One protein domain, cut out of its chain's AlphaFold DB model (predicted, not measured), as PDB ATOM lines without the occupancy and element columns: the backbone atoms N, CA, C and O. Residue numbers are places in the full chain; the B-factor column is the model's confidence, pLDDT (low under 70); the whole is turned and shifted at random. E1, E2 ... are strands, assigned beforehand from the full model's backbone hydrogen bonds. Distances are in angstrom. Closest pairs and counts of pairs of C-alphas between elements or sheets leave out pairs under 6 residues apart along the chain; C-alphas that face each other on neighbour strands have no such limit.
ATOM      1  N   LYS A  32     129.652 116.056 161.642       76.69
ATOM      2  CA  LYS A  32     129.919 114.769 161.005       76.69
ATOM      3  C   LYS A  32     130.630 113.873 162.032       76.69
ATOM      4  O   LYS A  32     131.534 114.361 162.722       76.69
ATOM      5  N   PRO A  33     130.186 112.622 162.243       72.62
ATOM      6  CA  PRO A  33     130.969 111.658 163.014       72.62
ATOM      7  C   PRO A  33     132.253 111.325 162.245       72.62
ATOM      8  O   PRO A  33     132.240 111.382 161.017       72.62
ATOM      9  N   ALA A  34     133.329 110.984 162.951       71.56
ATOM     10  CA  ALA A  34     134.503 110.416 162.294       71.56
ATOM     11  C   ALA A  34     134.235 108.995 161.788       71.56
ATOM     12  O   ALA A  34     133.302 108.324 162.248       71.56
ATOM     13  N   THR A  35     135.039 108.564 160.818       64.69
ATOM     14  CA  THR A  35     134.893 107.260 160.158       64.69
ATOM     15  C   THR A  35     135.411 106.115 161.034       64.69
ATOM     16  O   THR A  35     134.933 104.988 160.880       64.69
ATOM     17  N   ASP A  36     136.296 106.405 161.992       64.31
ATOM     18  CA  ASP A  36     136.857 105.438 162.935       64.31
ATOM     19  C   ASP A  36     136.395 105.695 164.386       64.31
ATOM     20  O   ASP A  36     136.947 106.528 165.095       64.31
ATOM     21  N   PRO A  37     135.350 105.008 164.878       53.19
ATOM     22  CA  PRO A  37     134.901 105.154 166.259       53.19
ATOM     23  C   PRO A  37     135.714 104.337 167.279       53.19
ATOM     24  O   PRO A  37     135.411 104.440 168.473       53.19
ATOM     25  N   GLU A  38     136.648 103.480 166.843       57.38
ATOM     26  CA  GLU A  38     137.459 102.632 167.733       57.38
ATOM     27  C   GLU A  38     138.823 103.250 168.067       57.38
ATOM     28  O   GLU A  38     139.400 102.874 169.092       57.38
ATOM     29  N   GLY A  39     139.275 104.215 167.261       57.44
ATOM     30  CA  GLY A  39     140.509 104.965 167.451       57.44
ATOM     31  C   GLY A  39     141.739 104.134 167.114       57.44
ATOM     32  O   GLY A  39     142.181 103.293 167.899       57.44
ATOM     33  N   ASP A  40     142.352 104.389 165.966       62.72
ATOM     34  CA  ASP A  40     143.615 103.759 165.570       62.72
ATOM     35  C   ASP A  40     144.863 104.384 166.223       62.72
ATOM     36  O   ASP A  40     145.967 103.824 166.175       62.72
ATOM     37  N   SER A  41     144.689 105.507 166.919       63.72
ATOM     38  CA  SER A  41     145.730 106.135 167.717       63.72
ATOM     39  C   SER A  41     145.804 105.534 169.121       63.72
ATOM     40  O   SER A  41     144.856 105.568 169.903       63.72
ATOM     41  N   SER A  42     147.005 105.102 169.520       74.38
ATOM     42  CA  SER A  42     147.293 104.790 170.932       74.38
ATOM     43  C   SER A  42     147.138 105.999 171.872       74.38
ATOM     44  O   SER A  42     147.054 105.832 173.092       74.38
ATOM     45  N   ASP A  43     147.082 107.210 171.311       84.31
ATOM     46  CA  ASP A  43     146.791 108.450 172.016       84.31
ATOM     47  C   ASP A  43     145.363 108.939 171.691       84.31
ATOM     48  O   ASP A  43     145.126 109.477 170.600       84.31
ATOM     49  N   PRO A  44     144.411 108.843 172.639       87.19
ATOM     50  CA  PRO A  44     143.018 109.229 172.412       87.19
ATOM     51  C   PRO A  44     142.834 110.735 172.175       87.19
ATOM     52  O   PRO A  44     141.735 111.184 171.852       87.19
ATOM     53  N   ASN A  45     143.870 111.556 172.370       89.06
ATOM     54  CA  ASN A  45     143.806 112.972 172.026       89.06
ATOM     55  C   ASN A  45     143.824 113.201 170.505       89.06
ATOM     56  O   ASN A  45     143.454 114.297 170.089       89.06
ATOM     57  N   PHE A  46     144.221 112.218 169.690       86.81
ATOM     58  CA  PHE A  46     144.208 112.304 168.219       86.81
ATOM     59  C   PHE A  46     143.088 111.519 167.547       86.81
ATOM     60  O   PHE A  46     142.887 111.667 166.352       86.81
ATOM     61  N   ASP A  47     142.336 110.756 168.325       88.44
ATOM     62  CA  ASP A  47     141.173 110.012 167.865       88.44
ATOM     63  C   ASP A  47     139.975 110.970 167.724       88.44
ATOM     64  O   ASP A  47     139.450 111.500 168.724       88.44
ATOM     65  N   ILE A  48     139.606 111.294 166.479       91.00
ATOM     66  CA  ILE A  48     138.571 112.277 166.180       91.00
ATOM     67  C   ILE A  48     137.224 111.624 166.461       91.00
ATOM     68  O   ILE A  48     136.834 110.603 165.927       91.00
ATOM     69  N   LYS A  49     136.426 112.276 167.298       90.38
ATOM     70  CA  LYS A  49     135.069 111.827 167.603       90.38
ATOM     71  C   LYS A  49     134.053 112.401 166.624       90.38
ATOM     72  O   LYS A  49     133.136 111.722 166.165       90.38
ATOM     73  N   THR A  50     134.136 113.705 166.389       92.88
ATOM     74  CA  THR A  50     133.229 114.429 165.494       92.88
ATOM     75  C   THR A  50     133.804 115.797 165.170       92.88
ATOM     76  O   THR A  50     134.517 116.389 165.976       92.88
ATOM     77  N   TYR A  51     133.461 116.331 164.009       94.62
ATOM     78  CA  TYR A  51     133.878 117.652 163.564       94.62
ATOM     79  C   TYR A  51     132.714 118.363 162.880       94.62
ATOM     80  O   TYR A  51     131.707 117.742 162.536       94.62
ATOM     81  N   GLY A  52     132.816 119.672 162.683       94.94
ATOM     82  CA  GLY A  52     131.760 120.416 162.008       94.94
ATOM     83  C   GLY A  52     131.784 121.901 162.301       94.94
ATOM     84  O   GLY A  52     132.818 122.471 162.633       94.94
ATOM     85  N   PHE A  53     130.608 122.520 162.233       94.38
ATOM     86  CA  PHE A  53     130.419 123.931 162.570       94.38
ATOM     87  C   PHE A  53     129.585 124.117 163.830       94.38
ATOM     88  O   PHE A  53     128.589 123.426 164.044       94.38
ATOM     89  N   LYS A  54     129.944 125.117 164.634       91.62
ATOM     90  CA  LYS A  54     129.139 125.632 165.744       91.62
ATOM     91  C   LYS A  54     129.064 127.154 165.641       91.62
ATOM     92  O   LYS A  54     129.906 127.867 166.183       91.62
ATOM     93  N   GLY A  55     128.039 127.647 164.948       90.00
ATOM     94  CA  GLY A  55     127.981 129.050 164.533       90.00
ATOM     95  C   GLY A  55     129.007 129.316 163.432       90.00
ATOM     96  O   GLY A  55     129.086 128.545 162.485       90.00
ATOM     97  N   ASP A  56     129.815 130.363 163.587       90.69
ATOM     98  CA  ASP A  56     130.901 130.742 162.665       90.69
ATOM     99  C   ASP A  56     132.264 130.131 163.019       90.69
ATOM    100  O   ASP A  56     133.324 130.625 162.624       90.69
ATOM    101  N   LYS A  57     132.237 129.065 163.817       93.62
ATOM    102  CA  LYS A  57     133.429 128.355 164.250       93.62
ATOM    103  C   LYS A  57     133.406 126.949 163.696       93.62
ATOM    104  O   LYS A  57     132.461 126.209 163.984       93.62
ATOM    105  N   MET A  58     134.448 126.575 162.966       95.50
ATOM    106  CA  MET A  58     134.732 125.162 162.757       95.50
ATOM    107  C   MET A  58     135.243 124.548 164.062       95.50
ATOM    108  O   MET A  58     135.829 125.242 164.904       95.50
ATOM    109  N   PHE A  59     134.964 123.266 164.264       95.69
ATOM    110  CA  PHE A  59     135.364 122.543 165.458       95.69
ATOM    111  C   PHE A  59     135.799 121.114 165.153       95.69
ATOM    112  O   PHE A  59     135.292 120.492 164.218       95.69
ATOM    113  N   VAL A  60     136.672 120.596 166.012       95.31
ATOM    114  CA  VAL A  60     137.000 119.172 166.127       95.31
ATOM    115  C   VAL A  60     136.856 118.751 167.584       95.31
ATOM    116  O   VAL A  60     137.359 119.408 168.500       95.31
ATOM    117  N   GLN A  61     136.139 117.656 167.796       94.62
ATOM    118  CA  GLN A  61     136.021 116.975 169.070       94.62
ATOM    119  C   GLN A  61     136.785 115.658 168.996       94.62
ATOM    120  O   GLN A  61     136.623 114.920 168.032       94.62
ATOM    121  N   VAL A  62     137.542 115.344 170.040       93.00
ATOM    122  CA  VAL A  62     138.302 114.090 170.175       93.00
ATOM    123  C   VAL A  62     137.767 113.253 171.339       93.00
ATOM    124  O   VAL A  62     136.990 113.750 172.171       93.00
ATOM    125  N   TYR A  63     138.149 111.981 171.421       90.44
ATOM    126  CA  TYR A  63     137.758 111.122 172.546       90.44
ATOM    127  C   TYR A  63     138.502 111.461 173.843       90.44
ATOM    128  O   TYR A  63     137.905 111.435 174.924       90.44
ATOM    129  N   GLY A  64     139.779 111.825 173.733       91.00
ATOM    130  CA  GLY A  64     140.625 112.278 174.831       91.00
ATOM    131  C   GLY A  64     140.414 113.751 175.183       91.00
ATOM    132  O   GLY A  64     139.297 114.232 175.386       91.00
ATOM    133  N   LYS A  65     141.513 114.492 175.300       91.69
ATOM    134  CA  LYS A  65     141.521 115.941 175.522       91.69
ATOM    135  C   LYS A  65     142.289 116.614 174.397       91.69
ATOM    136  O   LYS A  65     143.457 116.317 174.171       91.69
ATOM    137  N   THR A  66     141.655 117.576 173.747       90.31
ATOM    138  CA  THR A  66     142.282 118.314 172.654       90.31
ATOM    139  C   THR A  66     143.487 119.098 173.157       90.31
ATOM    140  O   THR A  66     143.464 119.614 174.282       90.31
ATOM    141  N   ALA A  67     144.519 119.203 172.319       84.62
ATOM    142  CA  ALA A  67     145.724 119.973 172.610       84.62
ATOM    143  C   ALA A  67     146.478 119.532 173.885       84.62
ATOM    144  O   ALA A  67     147.042 120.351 174.617       84.62
ATOM    145  N   ARG A  68     146.440 118.231 174.206       86.62
ATOM    146  CA  ARG A  68     147.149 117.655 175.366       86.62
ATOM    147  C   ARG A  68     148.341 116.791 175.016       86.62
ATOM    148  O   ARG A  68     149.202 116.620 175.876       86.62
ATOM    149  N   SER A  69     148.414 116.301 173.791       83.00
ATOM    150  CA  SER A  69     149.611 115.652 173.276       83.00
ATOM    151  C   SER A  69     150.593 116.737 172.885       83.00
ATOM    152  O   SER A  69     150.295 117.580 172.041       83.00
ATOM    153  N   LEU A  70     151.720 116.780 173.584       81.62
ATOM    154  CA  LEU A  70     152.744 117.788 173.365       81.62
ATOM    155  C   LEU A  70     153.937 117.130 172.674       81.62
ATOM    156  O   LEU A  70     154.345 116.049 173.107       81.62
ATOM    157  N   PRO A  71     154.499 117.762 171.633       84.00
ATOM    158  CA  PRO A  71     155.727 117.288 171.016       84.00
ATOM    159  C   PRO A  71     156.845 117.212 172.055       84.00
ATOM    160  O   PRO A  71     157.033 118.120 172.870       84.00
ATOM    161  N   THR A  72     157.554 116.087 172.051       83.50
ATOM    162  CA  THR A  72     158.664 115.824 172.984       83.50
ATOM    163  C   THR A  72     160.014 115.942 172.292       83.50
ATOM    164  O   THR A  72     160.989 116.350 172.931       83.50
ATOM    165  N   GLY A  73     160.057 115.630 170.994       84.31
ATOM    166  CA  GLY A  73     161.211 115.837 170.133       84.31
ATOM    167  C   GLY A  73     161.291 117.265 169.608       84.31
ATOM    168  O   GLY A  73     160.278 117.951 169.457       84.31
ATOM    169  N   ASP A  74     162.511 117.703 169.322       87.69
ATOM    170  CA  ASP A  74     162.730 118.925 168.559       87.69
ATOM    171  C   ASP A  74     162.175 118.728 167.146       87.69
ATOM    172  O   ASP A  74     162.278 117.635 166.585       87.69
ATOM    173  N   HIS A  75     161.549 119.771 166.603       90.81
ATOM    174  CA  HIS A  75     160.883 119.768 165.299       90.81
ATOM    175  C   HIS A  75     159.679 118.837 165.188       90.81
ATOM    176  O   HIS A  75     159.094 118.733 164.117       90.81
ATOM    177  N   GLN A  76     159.248 118.204 166.275       92.06
ATOM    178  CA  GLN A  76     158.013 117.441 166.275       92.06
ATOM    179  C   GLN A  76     156.811 118.385 166.387       92.06
ATOM    180  O   GLN A  76     156.823 119.356 167.153       92.06
ATOM    181  N   GLY A  77     155.750 118.068 165.656       92.88
ATOM    182  CA  GLY A  77     154.480 118.765 165.738       92.88
ATOM    183  C   GLY A  77     153.298 117.835 165.529       92.88
ATOM    184  O   GLY A  77     153.411 116.748 164.964       92.88
ATOM    185  N   PHE A  78     152.148 118.283 166.013       93.25
ATOM    186  CA  PHE A  78     150.881 117.592 165.841       93.25
ATOM    187  C   PHE A  78     149.806 118.559 165.373       93.25
ATOM    188  O   PHE A  78     149.789 119.714 165.802       93.25
ATOM    189  N   ALA A  79     148.891 118.088 164.529       95.12
ATOM    190  CA  ALA A  79     147.815 118.919 164.008       95.12
ATOM    191  C   ALA A  79     146.500 118.161 163.821       95.12
ATOM    192  O   ALA A  79     146.485 116.975 163.499       95.12
ATOM    193  N   TYR A  80     145.395 118.897 163.941       95.38
ATOM    194  CA  TYR A  80     144.135 118.566 163.280       95.38
ATOM    195  C   TYR A  80     144.038 119.409 162.013       95.38
ATOM    196  O   TYR A  80     144.014 120.642 162.091       95.38
ATOM    197  N   VAL A  81     143.994 118.755 160.861       96.44
ATOM    198  CA  VAL A  81     144.017 119.391 159.545       96.44
ATOM    199  C   VAL A  81     142.636 119.290 158.917       96.44
ATOM    200  O   VAL A  81     142.124 118.197 158.696       96.44
ATOM    201  N   PHE A  82     142.033 120.435 158.629       96.44
ATOM    202  CA  PHE A  82     140.731 120.583 157.996       96.44
ATOM    203  C   PHE A  82     140.932 120.921 156.525       96.44
ATOM    204  O   PHE A  82     141.499 121.964 156.191       96.44
ATOM    205  N   ASN A  83     140.399 120.085 155.642       95.69
ATOM    206  CA  ASN A  83     140.253 120.440 154.239       95.69
ATOM    207  C   ASN A  83     138.907 121.146 154.043       95.69
ATOM    208  O   ASN A  83     137.851 120.583 154.345       95.69
ATOM    209  N   THR A  84     138.934 122.387 153.567       96.19
ATOM    210  CA  THR A  84     137.750 123.254 153.516       96.19
ATOM    211  C   THR A  84     137.608 123.950 152.170       96.19
ATOM    212  O   THR A  84     138.524 123.961 151.346       96.19
ATOM    213  N   ASN A  85     136.468 124.605 151.955       95.00
ATOM    214  CA  ASN A  85     136.241 125.427 150.766       95.00
ATOM    215  C   ASN A  85     137.089 126.720 150.710       95.00
ATOM    216  O   ASN A  85     137.093 127.378 149.673       95.00
ATOM    217  N   ASP A  86     137.783 127.089 151.795       94.38
ATOM    218  CA  ASP A  86     138.685 128.255 151.884       94.38
ATOM    219  C   ASP A  86     140.159 127.835 152.099       94.38
ATOM    220  O   ASP A  86     140.981 128.579 152.643       94.38
ATOM    221  N   GLY A  87     140.504 126.615 151.677       94.81
ATOM    222  CA  GLY A  87     141.848 126.047 151.785       94.81
ATOM    223  C   GLY A  87     142.024 125.109 152.978       94.81
ATOM    224  O   GLY A  87     141.051 124.662 153.595       94.81
ATOM    225  N   ILE A  88     143.282 124.784 153.277       96.88
ATOM    226  CA  ILE A  88     143.644 123.832 154.329       96.88
ATOM    227  C   ILE A  88     143.917 124.597 155.616       96.88
ATOM    228  O   ILE A  88     144.787 125.461 155.655       96.88
ATOM    229  N   TRP A  89     143.199 124.262 156.678       97.00
ATOM    230  CA  TRP A  89     143.415 124.840 157.998       97.00
ATOM    231  C   TRP A  89     144.012 123.814 158.946       97.00
ATOM    232  O   TRP A  89     143.582 122.669 158.961       97.00
ATOM    233  N   ALA A  90     144.951 124.230 159.782       96.19
ATOM    234  CA  ALA A  90     145.557 123.401 160.807       96.19
ATOM    235  C   ALA A  90     145.312 124.015 162.186       96.19
ATOM    236  O   ALA A  90     145.587 125.191 162.413       96.19
ATOM    237  N   ILE A  91     144.807 123.206 163.116       95.44
ATOM    238  CA  ILE A  91     144.901 123.468 164.554       95.44
ATOM    239  C   ILE A  91     146.084 122.654 165.040       95.44
ATOM    240  O   ILE A  91     145.978 121.429 165.103       95.44
ATOM    241  N   ASN A  92     147.200 123.304 165.340       93.62
ATOM    242  CA  ASN A  92     148.462 122.607 165.528       93.62
ATOM    243  C   ASN A  92     149.236 123.110 166.745       93.62
ATOM    244  O   ASN A  92     148.990 124.210 167.233       93.62
ATOM    245  N   GLY A  93     150.132 122.265 167.246       90.25
ATOM    246  CA  GLY A  93     151.134 122.624 168.237       90.25
ATOM    247  C   GLY A  93     152.448 121.922 167.914       90.25
ATOM    248  O   GLY A  93     152.475 120.705 167.712       90.25
ATOM    249  N   HIS A  94     153.537 122.685 167.883       86.62
ATOM    250  CA  HIS A  94     154.873 122.196 167.554       86.62
ATOM    251  C   HIS A  94     155.914 122.648 168.582       86.62
ATOM    252  O   HIS A  94     155.688 123.579 169.359       86.62
ATOM    253  N   LYS A  95     157.063 121.965 168.589       83.00
ATOM    254  CA  LYS A  95     158.246 122.372 169.347       83.00
ATOM    255  C   LYS A  95     159.366 122.761 168.388       83.00
ATOM    256  O   LYS A  95     159.901 121.925 167.664       83.00
ATOM    257  N   GLU A  96     159.740 124.030 168.423       78.12
ATOM    258  CA  GLU A  96     160.930 124.534 167.735       78.12
ATOM    259  C   GLU A  96     162.194 124.055 168.462       78.12
ATOM    260  O   GLU A  96     162.211 124.001 169.695       78.12
ATOM    261  N   ALA A  97     163.266 123.731 167.731       75.06
ATOM    262  CA  ALA A  97     164.495 123.198 168.334       75.06
ATOM    263  C   ALA A  97     165.142 124.147 169.355       75.06
ATOM    264  O   ALA A  97     165.748 123.698 170.327       75.06
ATOM    265  N   HIS A  98     165.000 125.460 169.160       75.06
ATOM    266  CA  HIS A  98     165.639 126.468 170.014       75.06
ATOM    267  C   HIS A  98     164.704 127.048 171.077       75.06
ATOM    268  O   HIS A  98     165.129 127.886 171.876       75.06
ATOM    269  N   SER A  99     163.444 126.604 171.112       75.12
ATOM    270  CA  SER A  99     162.463 127.105 172.068       75.12
ATOM    271  C   SER A  99     162.470 126.282 173.355       75.12
ATOM    272  O   SER A  99     162.365 125.054 173.354       75.12
ATOM    273  N   ASN A 100     162.574 126.984 174.484       73.44
ATOM    274  CA  ASN A 100     162.343 126.406 175.811       73.44
ATOM    275  C   ASN A 100     160.884 126.569 176.260       73.44
ATOM    276  O   ASN A 100     160.544 126.200 177.389       73.44
ATOM    277  N   ASP A 101     160.036 127.147 175.409       75.12
ATOM    278  CA  ASP A 101     158.641 127.370 175.730       75.12
ATOM    279  C   ASP A 101     157.852 126.067 175.631       75.12
ATOM    280  O   ASP A 101     158.169 125.145 174.875       75.12
ATOM    281  N   LEU A 102     156.795 125.980 176.436       71.69
ATOM    282  CA  LEU A 102     155.838 124.896 176.285       71.69
ATOM    283  C   LEU A 102     155.153 125.043 174.922       71.69
ATOM    284  O   LEU A 102     154.702 126.152 174.621       71.69
ATOM    285  N   PRO A 103     155.009 123.950 174.148       78.31
ATOM    286  CA  PRO A 103     154.328 123.995 172.862       78.31
ATOM    287  C   PRO A 103     152.952 124.643 173.007       78.31
ATOM    288  O   PRO A 103     152.109 124.189 173.792       78.31
ATOM    289  N   GLN A 104     152.750 125.736 172.276       83.12
ATOM    290  CA  GLN A 104     151.471 126.426 172.216       83.12
ATOM    291  C   GLN A 104     150.687 125.922 171.017       83.12
ATOM    292  O   GLN A 104     151.250 125.655 169.959       83.12
ATOM    293  N   TRP A 105     149.377 125.807 171.202       90.50
ATOM    294  CA  TRP A 105     148.481 125.435 170.123       90.50
ATOM    295  C   TRP A 105     147.905 126.682 169.468       90.50
ATOM    296  O   TRP A 105     147.344 127.539 170.156       90.50
ATOM    297  N   HIS A 106     148.003 126.744 168.151       91.44
ATOM    298  CA  HIS A 106     147.498 127.825 167.319       91.44
ATOM    299  C   HIS A 106     146.620 127.262 166.200       91.44
ATOM    300  O   HIS A 106     146.456 126.047 166.053       91.44
ATOM    301  N   ALA A 107     145.950 128.158 165.481       94.69
ATOM    302  CA  ALA A 107     145.089 127.792 164.371       94.69
ATOM    303  C   ALA A 107     145.319 128.736 163.198       94.69
ATOM    304  O   ALA A 107     145.150 129.949 163.330       94.69
ATOM    305  N   GLU A 108     145.662 128.164 162.055       94.62
ATOM    306  CA  GLU A 108     146.110 128.906 160.881       94.62
ATOM    307  C   GLU A 108     145.810 128.135 159.599       94.62
ATOM    308  O   GLU A 108     145.537 126.935 159.609       94.62
ATOM    309  N   ARG A 109     145.841 128.845 158.480       95.56
ATOM    310  CA  ARG A 109     145.788 128.271 157.146       95.56
ATOM    311  C   ARG A 109     147.196 127.893 156.704       95.56
ATOM    312  O   ARG A 109     148.138 128.664 156.874       95.56
ATOM    313  N   ILE A 110     147.309 126.724 156.089       96.31
ATOM    314  CA  ILE A 110     148.561 126.179 155.570       96.31
ATOM    315  C   ILE A 110     148.451 125.911 154.067       96.31
ATOM    316  O   ILE A 110     147.359 125.760 153.511       96.31
ATOM    317  N   PHE A 111     149.605 125.826 153.417       95.94
ATOM    318  CA  PHE A 111     149.753 125.366 152.041       95.94
ATOM    319  C   PHE A 111     150.446 124.009 152.066       95.94
ATOM    320  O   PHE A 111     151.495 123.875 152.693       95.94
ATOM    321  N   ALA A 112     149.868 123.007 151.409       95.25
ATOM    322  CA  ALA A 112     150.423 121.660 151.381       95.25
ATOM    323  C   ALA A 112     150.246 120.999 150.009       95.25
ATOM    324  O   ALA A 112     149.247 121.233 149.325       95.25
ATOM    325  N   ASP A 113     151.210 120.154 149.648       94.06
ATOM    326  CA  ASP A 113     151.193 119.281 148.475       94.06
ATOM    327  C   ASP A 113     151.652 117.873 148.885       94.06
ATOM    328  O   ASP A 113     152.807 117.646 149.255       94.06
ATOM    329  N   GLY A 114     150.717 116.919 148.887       94.00
ATOM    330  CA  GLY A 114     150.950 115.588 149.445       94.00
ATOM    331  C   GLY A 114     151.275 115.647 150.942       94.00
ATOM    332  O   GLY A 114     150.507 116.199 151.725       94.00
ATOM    333  N   THR A 115     152.409 115.065 151.339       95.31
ATOM    334  CA  THR A 115     152.910 115.113 152.725       95.31
ATOM    335  C   THR A 115     153.669 116.399 153.038       95.31
ATOM    336  O   THR A 115     153.962 116.660 154.202       95.31
ATOM    337  N   CYS A 116     154.002 117.199 152.025       97.25
ATOM    338  CA  CYS A 116     154.817 118.385 152.192       97.25
ATOM    339  C   CYS A 116     153.964 119.599 152.560       97.25
ATOM    340  O   CYS A 116     153.106 120.024 151.785       97.25
ATOM    341  N   ILE A 117     154.244 120.206 153.710       97.12
ATOM    342  CA  ILE A 117     153.734 121.521 154.088       97.12
ATOM    343  C   ILE A 117     154.700 122.550 153.505       97.12
ATOM    344  O   ILE A 117     155.871 122.608 153.877       97.12
ATOM    345  N   GLN A 118     154.209 123.345 152.563       96.62
ATOM    346  CA  GLN A 118     154.988 124.317 151.795       96.62
ATOM    347  C   GLN A 118     155.063 125.678 152.489       96.62
ATOM    348  O   GLN A 118     155.997 126.440 152.260       96.62
ATOM    349  N   GLY A 119     154.079 126.002 153.331       94.19
ATOM    350  CA  GLY A 119     154.051 127.283 154.022       94.19
ATOM    351  C   GLY A 119     152.860 127.461 154.948       94.19
ATOM    352  O   GLY A 119     151.883 126.711 154.899       94.19
ATOM    353  N   ILE A 120     152.948 128.514 155.749       93.38
ATOM    354  CA  ILE A 120     151.910 128.988 156.659       93.38
ATOM    355  C   ILE A 120     151.444 130.359 156.168       93.38
ATOM    356  O   ILE A 120     152.253 131.217 155.807       93.38
ATOM    357  N   ASP A 121     150.137 130.596 156.155       93.44
ATOM    358  CA  ASP A 121     149.606 131.941 155.965       93.44
ATOM    359  C   ASP A 121     149.570 132.674 157.310       93.44
ATOM    360  O   ASP A 121     148.584 132.623 158.039       93.44
ATOM    361  N   ILE A 122     150.640 133.392 157.637       84.81
ATOM    362  CA  ILE A 122     150.804 134.080 158.931       84.81
ATOM    363  C   ILE A 122     149.655 135.074 159.210       84.81
ATOM    364  O   ILE A 122     149.231 135.262 160.347       84.81
ATOM    365  N   GLY A 123     149.075 135.693 158.172       86.06
ATOM    366  CA  GLY A 123     147.932 136.610 158.322       86.06
ATOM    367  C   GLY A 123     146.607 135.905 158.648       86.06
ATOM    368  O   GLY A 123     145.591 136.539 158.973       86.06
ATOM    369  N   SER A 124     146.593 134.579 158.547       84.50
ATOM    370  CA  SER A 124     145.427 133.749 158.799       84.50
ATOM    371  C   SER A 124     145.316 133.267 160.239       84.50
ATOM    372  O   SER A 124     144.287 132.674 160.542       84.50
ATOM    373  N   GLU A 125     146.274 133.555 161.129       87.69
ATOM    374  CA  GLU A 125     146.193 133.110 162.524       87.69
ATOM    375  C   GLU A 125     144.860 133.552 163.155       87.69
ATOM    376  O   GLU A 125     144.402 134.698 163.012       87.69
ATOM    377  N   ARG A 126     144.176 132.614 163.809       90.88
ATOM    378  CA  ARG A 126     142.894 132.850 164.473       90.88
ATOM    379  C   ARG A 126     142.950 132.385 165.911       90.88
ATOM    380  O   ARG A 126     143.573 131.387 166.255       90.88
ATOM    381  N   THR A 127     142.182 133.072 166.753       89.94
ATOM    382  CA  THR A 127     142.010 132.669 168.146       89.94
ATOM    383  C   THR A 127     141.422 131.265 168.231       89.94
ATOM    384  O   THR A 127     140.255 131.029 167.898       89.94
ATOM    385  N   LEU A 128     142.234 130.355 168.755       93.56
ATOM    386  CA  LEU A 128     141.845 129.002 169.090       93.56
ATOM    387  C   LEU A 128     141.137 128.981 170.454       93.56
ATOM    388  O   LEU A 128     141.615 129.525 171.447       93.56
ATOM    389  N   THR A 129     139.968 128.348 170.518       94.50
ATOM    390  CA  THR A 129     139.253 128.070 171.771       94.50
ATOM    391  C   THR A 129     139.338 126.577 172.068       94.50
ATOM    392  O   THR A 129     138.719 125.784 171.364       94.50
ATOM    393  N   ILE A 130     140.047 126.197 173.131       93.19
ATOM    394  CA  ILE A 130     140.115 124.808 173.611       93.19
ATOM    395  C   ILE A 130     139.260 124.666 174.872       93.19
ATOM    396  O   ILE A 130     139.440 125.397 175.846       93.19
ATOM    397  N   ALA A 131     138.334 123.707 174.869       92.75
ATOM    398  CA  ALA A 131     137.474 123.408 176.009       92.75
ATOM    399  C   ALA A 131     137.264 121.895 176.154       92.75
ATOM    400  O   ALA A 131     136.441 121.291 175.468       92.75
ATOM    401  N   GLY A 132     137.995 121.283 177.088       93.62
ATOM    402  CA  GLY A 132     137.900 119.850 177.364       93.62
ATOM    403  C   GLY A 132     138.406 119.017 176.189       93.62
ATOM    404  O   GLY A 132     139.611 118.939 175.967       93.62
ATOM    405  N   ASN A 133     137.482 118.389 175.471       94.44
ATOM    406  CA  ASN A 133     137.766 117.543 174.317       94.44
ATOM    407  C   ASN A 133     137.421 118.211 172.981       94.44
ATOM    408  O   ASN A 133     137.259 117.513 171.988       94.44
ATOM    409  N   ASN A 134     137.250 119.533 172.971       95.56
ATOM    410  CA  ASN A 134     136.859 120.287 171.792       95.56
ATOM    411  C   ASN A 134     137.861 121.416 171.511       95.56
ATOM    412  O   ASN A 134     138.199 122.177 172.426       95.56
ATOM    413  N   ALA A 135     138.268 121.556 170.252       95.75
ATOM    414  CA  ALA A 135     138.940 122.738 169.724       95.75
ATOM    415  C   ALA A 135     138.043 123.428 168.704       95.75
ATOM    416  O   ALA A 135     137.445 122.789 167.842       95.75
ATOM    417  N   MET A 136     137.953 124.749 168.809       95.62
ATOM    418  CA  MET A 136     137.117 125.581 167.957       95.62
ATOM    419  C   MET A 136     137.894 126.795 167.475       95.62
ATOM    420  O   MET A 136     138.539 127.475 168.274       95.62
ATOM    421  N   VAL A 137     137.741 127.138 166.205       95.12
ATOM    422  CA  VAL A 137     138.394 128.297 165.593       95.12
ATOM    423  C   VAL A 137     137.390 129.041 164.720       95.12
ATOM    424  O   VAL A 137     136.570 128.431 164.038       95.12
ATOM    425  N   ARG A 138     137.398 130.376 164.804       92.69
ATOM    426  CA  ARG A 138     136.505 131.233 164.012       92.69
ATOM    427  C   ARG A 138     137.041 131.365 162.592       92.69
ATOM    428  O   ARG A 138     138.146 131.866 162.405       92.69
ATOM    429  N   THR A 139     136.215 131.014 161.616       85.25
ATOM    430  CA  THR A 139     136.573 131.007 160.193       85.25
ATOM    431  C   THR A 139     135.409 131.523 159.357       85.25
ATOM    432  O   THR A 139     134.591 130.757 158.862       85.25
ATOM    433  N   GLU A 140     135.316 132.843 159.208       85.31
ATOM    434  CA  GLU A 140     134.154 133.495 158.580       85.31
ATOM    435  C   GLU A 140     133.978 133.144 157.092       85.31
ATOM    436  O   GLU A 140     132.863 133.190 156.583       85.31
ATOM    437  N   ALA A 141     135.062 132.770 156.407       88.81
ATOM    438  CA  ALA A 141     135.044 132.372 154.999       88.81
ATOM    439  C   ALA A 141     134.767 130.870 154.780       88.81
ATOM    440  O   ALA A 141     134.399 130.462 153.676       88.81
ATOM    441  N   VAL A 142     134.913 130.046 155.821       93.00
ATOM    442  CA  VAL A 142     134.749 128.594 155.727       93.00
ATOM    443  C   VAL A 142     133.284 128.239 155.969       93.00
ATOM    444  O   VAL A 142     132.743 128.469 157.050       93.00
ATOM    445  N   THR A 143     132.644 127.654 154.962       94.19
ATOM    446  CA  THR A 143     131.236 127.224 155.011       94.19
ATOM    447  C   THR A 143     131.070 125.721 154.834       94.19
ATOM    448  O   THR A 143     129.987 125.189 155.070       94.19
ATOM    449  N   GLU A 144     132.128 125.029 154.415       93.88
ATOM    450  CA  GLU A 144     132.125 123.596 154.166       93.88
ATOM    451  C   GLU A 144     133.446 122.963 154.619       93.88
ATOM    452  O   GLU A 144     134.521 123.512 154.384       93.88
ATOM    453  N   ILE A 145     133.348 121.798 155.267       94.81
ATOM    454  CA  ILE A 145     134.487 120.945 155.630       94.81
ATOM    455  C   ILE A 145     134.358 119.661 154.815       94.81
ATOM    456  O   ILE A 145     133.367 118.926 154.961       94.81
ATOM    457  N   TYR A 146     135.340 119.415 153.954       92.94
ATOM    458  CA  TYR A 146     135.417 118.231 153.107       92.94
ATOM    459  C   TYR A 146     135.895 117.020 153.899       92.94
ATOM    460  O   TYR A 146     135.238 115.984 153.839       92.94
ATOM    461  N   SER A 147     136.967 117.189 154.676       92.31
ATOM    462  CA  SER A 147     137.525 116.169 155.565       92.31
ATOM    463  C   SER A 147     138.296 116.800 156.724       92.31
ATOM    464  O   SER A 147     138.672 117.980 156.665       92.31
ATOM    465  N   VAL A 148     138.528 116.011 157.770       93.06
ATOM    466  CA  VAL A 148     139.436 116.343 158.872       93.06
ATOM    467  C   VAL A 148     140.337 115.149 159.142       93.06
ATOM    468  O   VAL A 148     139.873 114.017 159.162       93.06
ATOM    469  N   MET A 149     141.620 115.403 159.366       92.31
ATOM    470  CA  MET A 149     142.572 114.370 159.761       92.31
ATOM    471  C   MET A 149     143.403 114.806 160.959       92.31
ATOM    472  O   MET A 149     143.641 116.001 161.158       92.31
ATOM    473  N   ALA A 150     143.852 113.837 161.745       92.25
ATOM    474  CA  ALA A 150     144.835 114.051 162.798       92.25
ATOM    475  C   ALA A 150     146.201 113.562 162.314       92.25
ATOM    476  O   ALA A 150     146.322 112.437 161.834       92.25
ATOM    477  N   VAL A 151     147.231 114.399 162.433       92.88
ATOM    478  CA  VAL A 151     148.564 114.099 161.898       92.88
ATOM    479  C   VAL A 151     149.676 114.419 162.884       92.88
ATOM    480  O   VAL A 151     149.575 115.344 163.696       92.88
ATOM    481  N   GLU A 152     150.768 113.677 162.751       92.56
ATOM    482  CA  GLU A 152     152.091 114.057 163.230       92.56
ATOM    483  C   GLU A 152     152.905 114.580 162.049       92.56
ATOM    484  O   GLU A 152     152.885 114.004 160.956       92.56
ATOM    485  N   PHE A 153     153.647 115.656 162.275       94.62
ATOM    486  CA  PHE A 153     154.547 116.228 161.286       94.62
ATOM    487  C   PHE A 153     155.899 116.574 161.903       94.62
ATOM    488  O   PHE A 153     156.022 116.770 163.114       94.62
ATOM    489  N   HIS A 154     156.911 116.677 161.049       95.25
ATOM    490  CA  HIS A 154     158.237 117.158 161.406       95.25
ATOM    491  C   HIS A 154     158.558 118.460 160.684       95.25
ATOM    492  O   HIS A 154     158.454 118.527 159.462       95.25
ATOM    493  N   LEU A 155     158.992 119.474 161.430       94.56
ATOM    494  CA  LEU A 155     159.557 120.697 160.876       94.56
ATOM    495  C   LEU A 155     160.910 120.391 160.216       94.56
ATOM    496  O   LEU A 155     161.781 119.728 160.784       94.56
ATOM    497  N   LEU A 156     161.085 120.895 159.002       95.00
ATOM    498  CA  LEU A 156     162.329 120.811 158.233       95.00
ATOM    499  C   LEU A 156     163.155 122.102 158.343       95.00
ATOM    500  O   LEU A 156     164.285 122.158 157.860       95.00
ATOM    501  N   VAL A 157     162.588 123.128 158.980       92.88
ATOM    502  CA  VAL A 157     163.192 124.438 159.225       92.88
ATOM    503  C   VAL A 157     162.921 124.886 160.661       92.88
ATOM    504  O   VAL A 157     161.905 124.512 161.242       92.88
ATOM    505  N   ASP A 158     163.815 125.710 161.206       89.44
ATOM    506  CA  ASP A 158     163.709 126.203 162.586       89.44
ATOM    507  C   ASP A 158     162.598 127.262 162.744       89.44
ATOM    508  O   ASP A 158     161.928 127.296 163.770       89.44
ATOM    509  N   GLU A 159     162.394 128.099 161.718       87.88
ATOM    510  CA  GLU A 159     161.406 129.192 161.671       87.88
ATOM    511  C   GLU A 159     160.424 128.944 160.504       87.88
ATOM    512  O   GLU A 159     160.670 129.394 159.379       87.88
ATOM    513  N   PRO A 160     159.344 128.163 160.700       87.56
ATOM    514  CA  PRO A 160     158.413 127.804 159.622       87.56
ATOM    515  C   PRO A 160     157.579 128.985 159.103       87.56
ATOM    516  O   PRO A 160     157.091 128.944 157.971       87.56
ATOM    517  N   ASP A 161     157.439 130.044 159.895       87.62
ATOM    518  CA  ASP A 161     156.826 131.320 159.522       87.62
ATOM    519  C   ASP A 161     157.773 132.214 158.699       87.62
ATOM    520  O   ASP A 161     157.329 133.097 157.966       87.62
ATOM    521  N   ASN A 162     159.081 131.967 158.754       89.94
ATOM    522  CA  ASN A 162     160.090 132.709 158.003       89.94
ATOM    523  C   ASN A 162     161.160 131.769 157.416       89.94
ATOM    524  O   ASN A 162     162.349 131.868 157.743       89.94
ATOM    525  N   PRO A 163     160.764 130.837 156.530       90.94
ATOM    526  CA  PRO A 163     161.681 129.828 156.037       90.94
ATOM    527  C   PRO A 163     162.775 130.450 155.152       90.94
ATOM    528  O   PRO A 163     162.544 131.464 154.480       90.94
ATOM    529  N   PRO A 164     163.969 129.830 155.081       93.12
ATOM    530  CA  PRO A 164     165.020 130.267 154.172       93.12
ATOM    531  C   PRO A 164     164.528 130.401 152.716       93.12
ATOM    532  O   PRO A 164     163.690 129.616 152.263       93.12
ATOM    533  N   PRO A 165     165.063 131.357 151.933       93.00
ATOM    534  CA  PRO A 165     164.695 131.486 150.527       93.00
ATOM    535  C   PRO A 165     164.968 130.201 149.737       93.00
ATOM    536  O   PRO A 165     166.078 129.672 149.771       93.00
ATOM    537  N   GLY A 166     163.973 129.748 148.973       93.25
ATOM    538  CA  GLY A 166     164.056 128.512 148.187       93.25
ATOM    539  C   GLY A 166     163.690 127.242 148.956       93.25
ATOM    540  O   GLY A 166     163.891 126.152 148.428       93.25
ATOM    541  N   THR A 167     163.170 127.357 150.181       95.69
ATOM    542  CA  THR A 167     162.551 126.227 150.878       95.69
ATOM    543  C   THR A 167     161.222 125.868 150.218       95.69
ATOM    544  O   THR A 167     160.267 126.637 150.285       95.69
ATOM    545  N   ASP A 168     161.166 124.681 149.617       96.19
ATOM    546  CA  ASP A 168     159.942 124.142 149.009       96.19
ATOM    547  C   ASP A 168     159.062 123.395 150.026       96.19
ATOM    548  O   ASP A 168     157.868 123.213 149.801       96.19
ATOM    549  N   CYS A 169     159.655 122.953 151.139       97.31
ATOM    550  CA  CYS A 169     158.992 122.178 152.178       97.31
ATOM    551  C   CYS A 169     159.462 122.615 153.566       97.31
ATOM    552  O   CYS A 169     160.629 122.428 153.910       97.31
ATOM    553  N   ILE A 170     158.562 123.198 154.356       96.31
ATOM    554  CA  ILE A 170     158.848 123.650 155.726       96.31
ATOM    555  C   ILE A 170     158.577 122.561 156.761       96.31
ATOM    556  O   ILE A 170     159.164 122.586 157.840       96.31
ATOM    557  N   ALA A 171     157.713 121.598 156.437       96.62
ATOM    558  CA  ALA A 171     157.425 120.451 157.281       96.62
ATOM    559  C   ALA A 171     156.912 119.262 156.462       96.62
ATOM    560  O   ALA A 171     156.371 119.439 155.373       96.62
ATOM    561  N   GLU A 172     157.054 118.055 156.999       97.06
ATOM    562  CA  GLU A 172     156.571 116.820 156.381       97.06
ATOM    563  C   GLU A 172     155.628 116.076 157.329       97.06
ATOM    564  O   GLU A 172     155.958 115.857 158.495       97.06
ATOM    565  N   VAL A 173     154.458 115.674 156.831       95.75
ATOM    566  CA  VAL A 173     153.543 114.766 157.535       95.75
ATOM    567  C   VAL A 173     154.165 113.375 157.571       95.75
ATOM    568  O   VAL A 173     154.394 112.767 156.525       95.75
ATOM    569  N   VAL A 174     154.420 112.869 158.777       93.38
ATOM    570  CA  VAL A 174     155.087 111.575 158.992       93.38
ATOM    571  C   VAL A 174     154.110 110.470 159.372       93.38
ATOM    572  O   VAL A 174     154.322 109.326 158.980       93.38
ATOM    573  N   ASN A 175     153.030 110.806 160.083       87.62
ATOM    574  CA  ASN A 175     151.971 109.869 160.441       87.62
ATOM    575  C   ASN A 175     150.603 110.530 160.270       87.62
ATOM    576  O   ASN A 175     150.413 111.690 160.641       87.62
ATOM    577  N   VAL A 176     149.651 109.760 159.753       88.69
ATOM    578  CA  VAL A 176     148.223 110.066 159.817       88.69
ATOM    579  C   VAL A 176     147.638 109.105 160.837       88.69
ATOM    580  O   VAL A 176     147.879 107.902 160.742       88.69
ATOM    581  N   PHE A 177     146.959 109.658 161.835       82.44
ATOM    582  CA  PHE A 177     146.226 108.884 162.822       82.44
ATOM    583  C   PHE A 177     144.832 108.646 162.256       82.44
ATOM    584  O   PHE A 177     144.612 107.640 161.620       82.44
ATOM    585  N   ASP A 178     143.961 109.648 162.293       78.00
ATOM    586  CA  ASP A 178     142.564 109.488 161.887       78.00
ATOM    587  C   ASP A 178     142.235 110.274 160.603       78.00
ATOM    588  O   ASP A 178     142.820 111.336 160.356       78.00
ATOM    589  N   GLU A 179     141.271 109.779 159.820       76.62
ATOM    590  CA  GLU A 179     140.687 110.430 158.640       76.62
ATOM    591  C   GLU A 179     139.143 110.369 158.686       76.62
ATOM    592  O   GLU A 179     138.512 109.306 158.690       76.62
ATOM    593  N   ALA A 180     138.520 111.548 158.696       71.56
ATOM    594  CA  ALA A 180     137.108 111.762 159.012       71.56
ATOM    595  C   ALA A 180     136.391 112.663 157.994       71.56
ATOM    596  O   ALA A 180     136.993 113.633 157.479       71.56
TER     597      ALA A 180
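Overview. This is residues 32 to 180 of the 180 residues of an uncharacterized protein of Nitrososphaera sp (UniProt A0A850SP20). A closed barrel of six antiparallel strands is covered on one side by a second, twisted sheet of four antiparallel strands. Round the barrel run E3, E4, E5, E6, E10, E9 and back to E3, with a short seam between E6 and E10; the second sheet has the order E1, E2, E8, E7. The printed part has 149 residues, with no named helix and ten strands, E1 to E10 in chain order, which hold 74 residues, under half. The class is all strand. The whole is compact and rounded, with a radius of gyration of the C-alphas of 14.3 A and spans of 40 by 33 by 27 A.

Along the chain. Begin in the barrel at C-alpha 76, (158.013, 117.441, 166.275), where E3, residues 76 to 84, sets out on its 24.6 A. E4 is residues 87 to 94, 20.8 A, and bends by 56 degrees at residue 91. E5, residues 105 to 113, spans 22.7 A and bends by 68 degrees at residue 108; E6 is residues 116 to 121. The longest strand by residues, E9, is residues 145 to 155, 25.6 A, with a bend of 69 degrees at residue 152. E10, residues 171 to 179, bends by 68 degrees at residue 175 and ends at C-alpha 179, (140.687, 110.430, 158.640). In the second sheet look for E1 at 48 to 54, E2 at 57 to 62, E7 at 128 to 131 and E8 at 134 to 138.

Arrangement. E3 to E6 form a meander, each strand the antiparallel neighbour of the one before. Look for N 80 and O 91 of E3 and E4, 2.8 A apart, N 90 and O 108 of E4 and E5, 2.8 A, and N 111 and O 119 of E5 and E6, 2.9 A. E6 and E10 are antiparallel neighbours, with N 117 and O 171 within hydrogen-bond range at 2.8 A; E10 and E9, a hairpin, have N 152 and O 175 at 2.9 A; E9 and E3 have N 81 and O 149 at 2.8 A. In the other sheet, E1 and E7 are edge strands. N 52 and O 59 of E1 and E2 are 3.0 A apart, N 58 and O 137 of E2 and E8 3.0 A, and N 129 and O 136 of E7 and E8 2.8 A. Between the sheets, the closest C-alphas of E5 and E7, Ala 107 and Leu 128, are 5.9 A apart, and those of E1 and E9, Gly 52 and Ile 145, 7.0 A.

Size, cuts and confidence. The C-alphas farthest apart, of Glu 38 and Pro 165, are 43.2 A apart. The printed part has no cut. The links E2 to E3 and E9 to E10 are long, with 13 and 15 residues. Mean pLDDT of the printed part is 88.8; residues 35 to 41 are under 70.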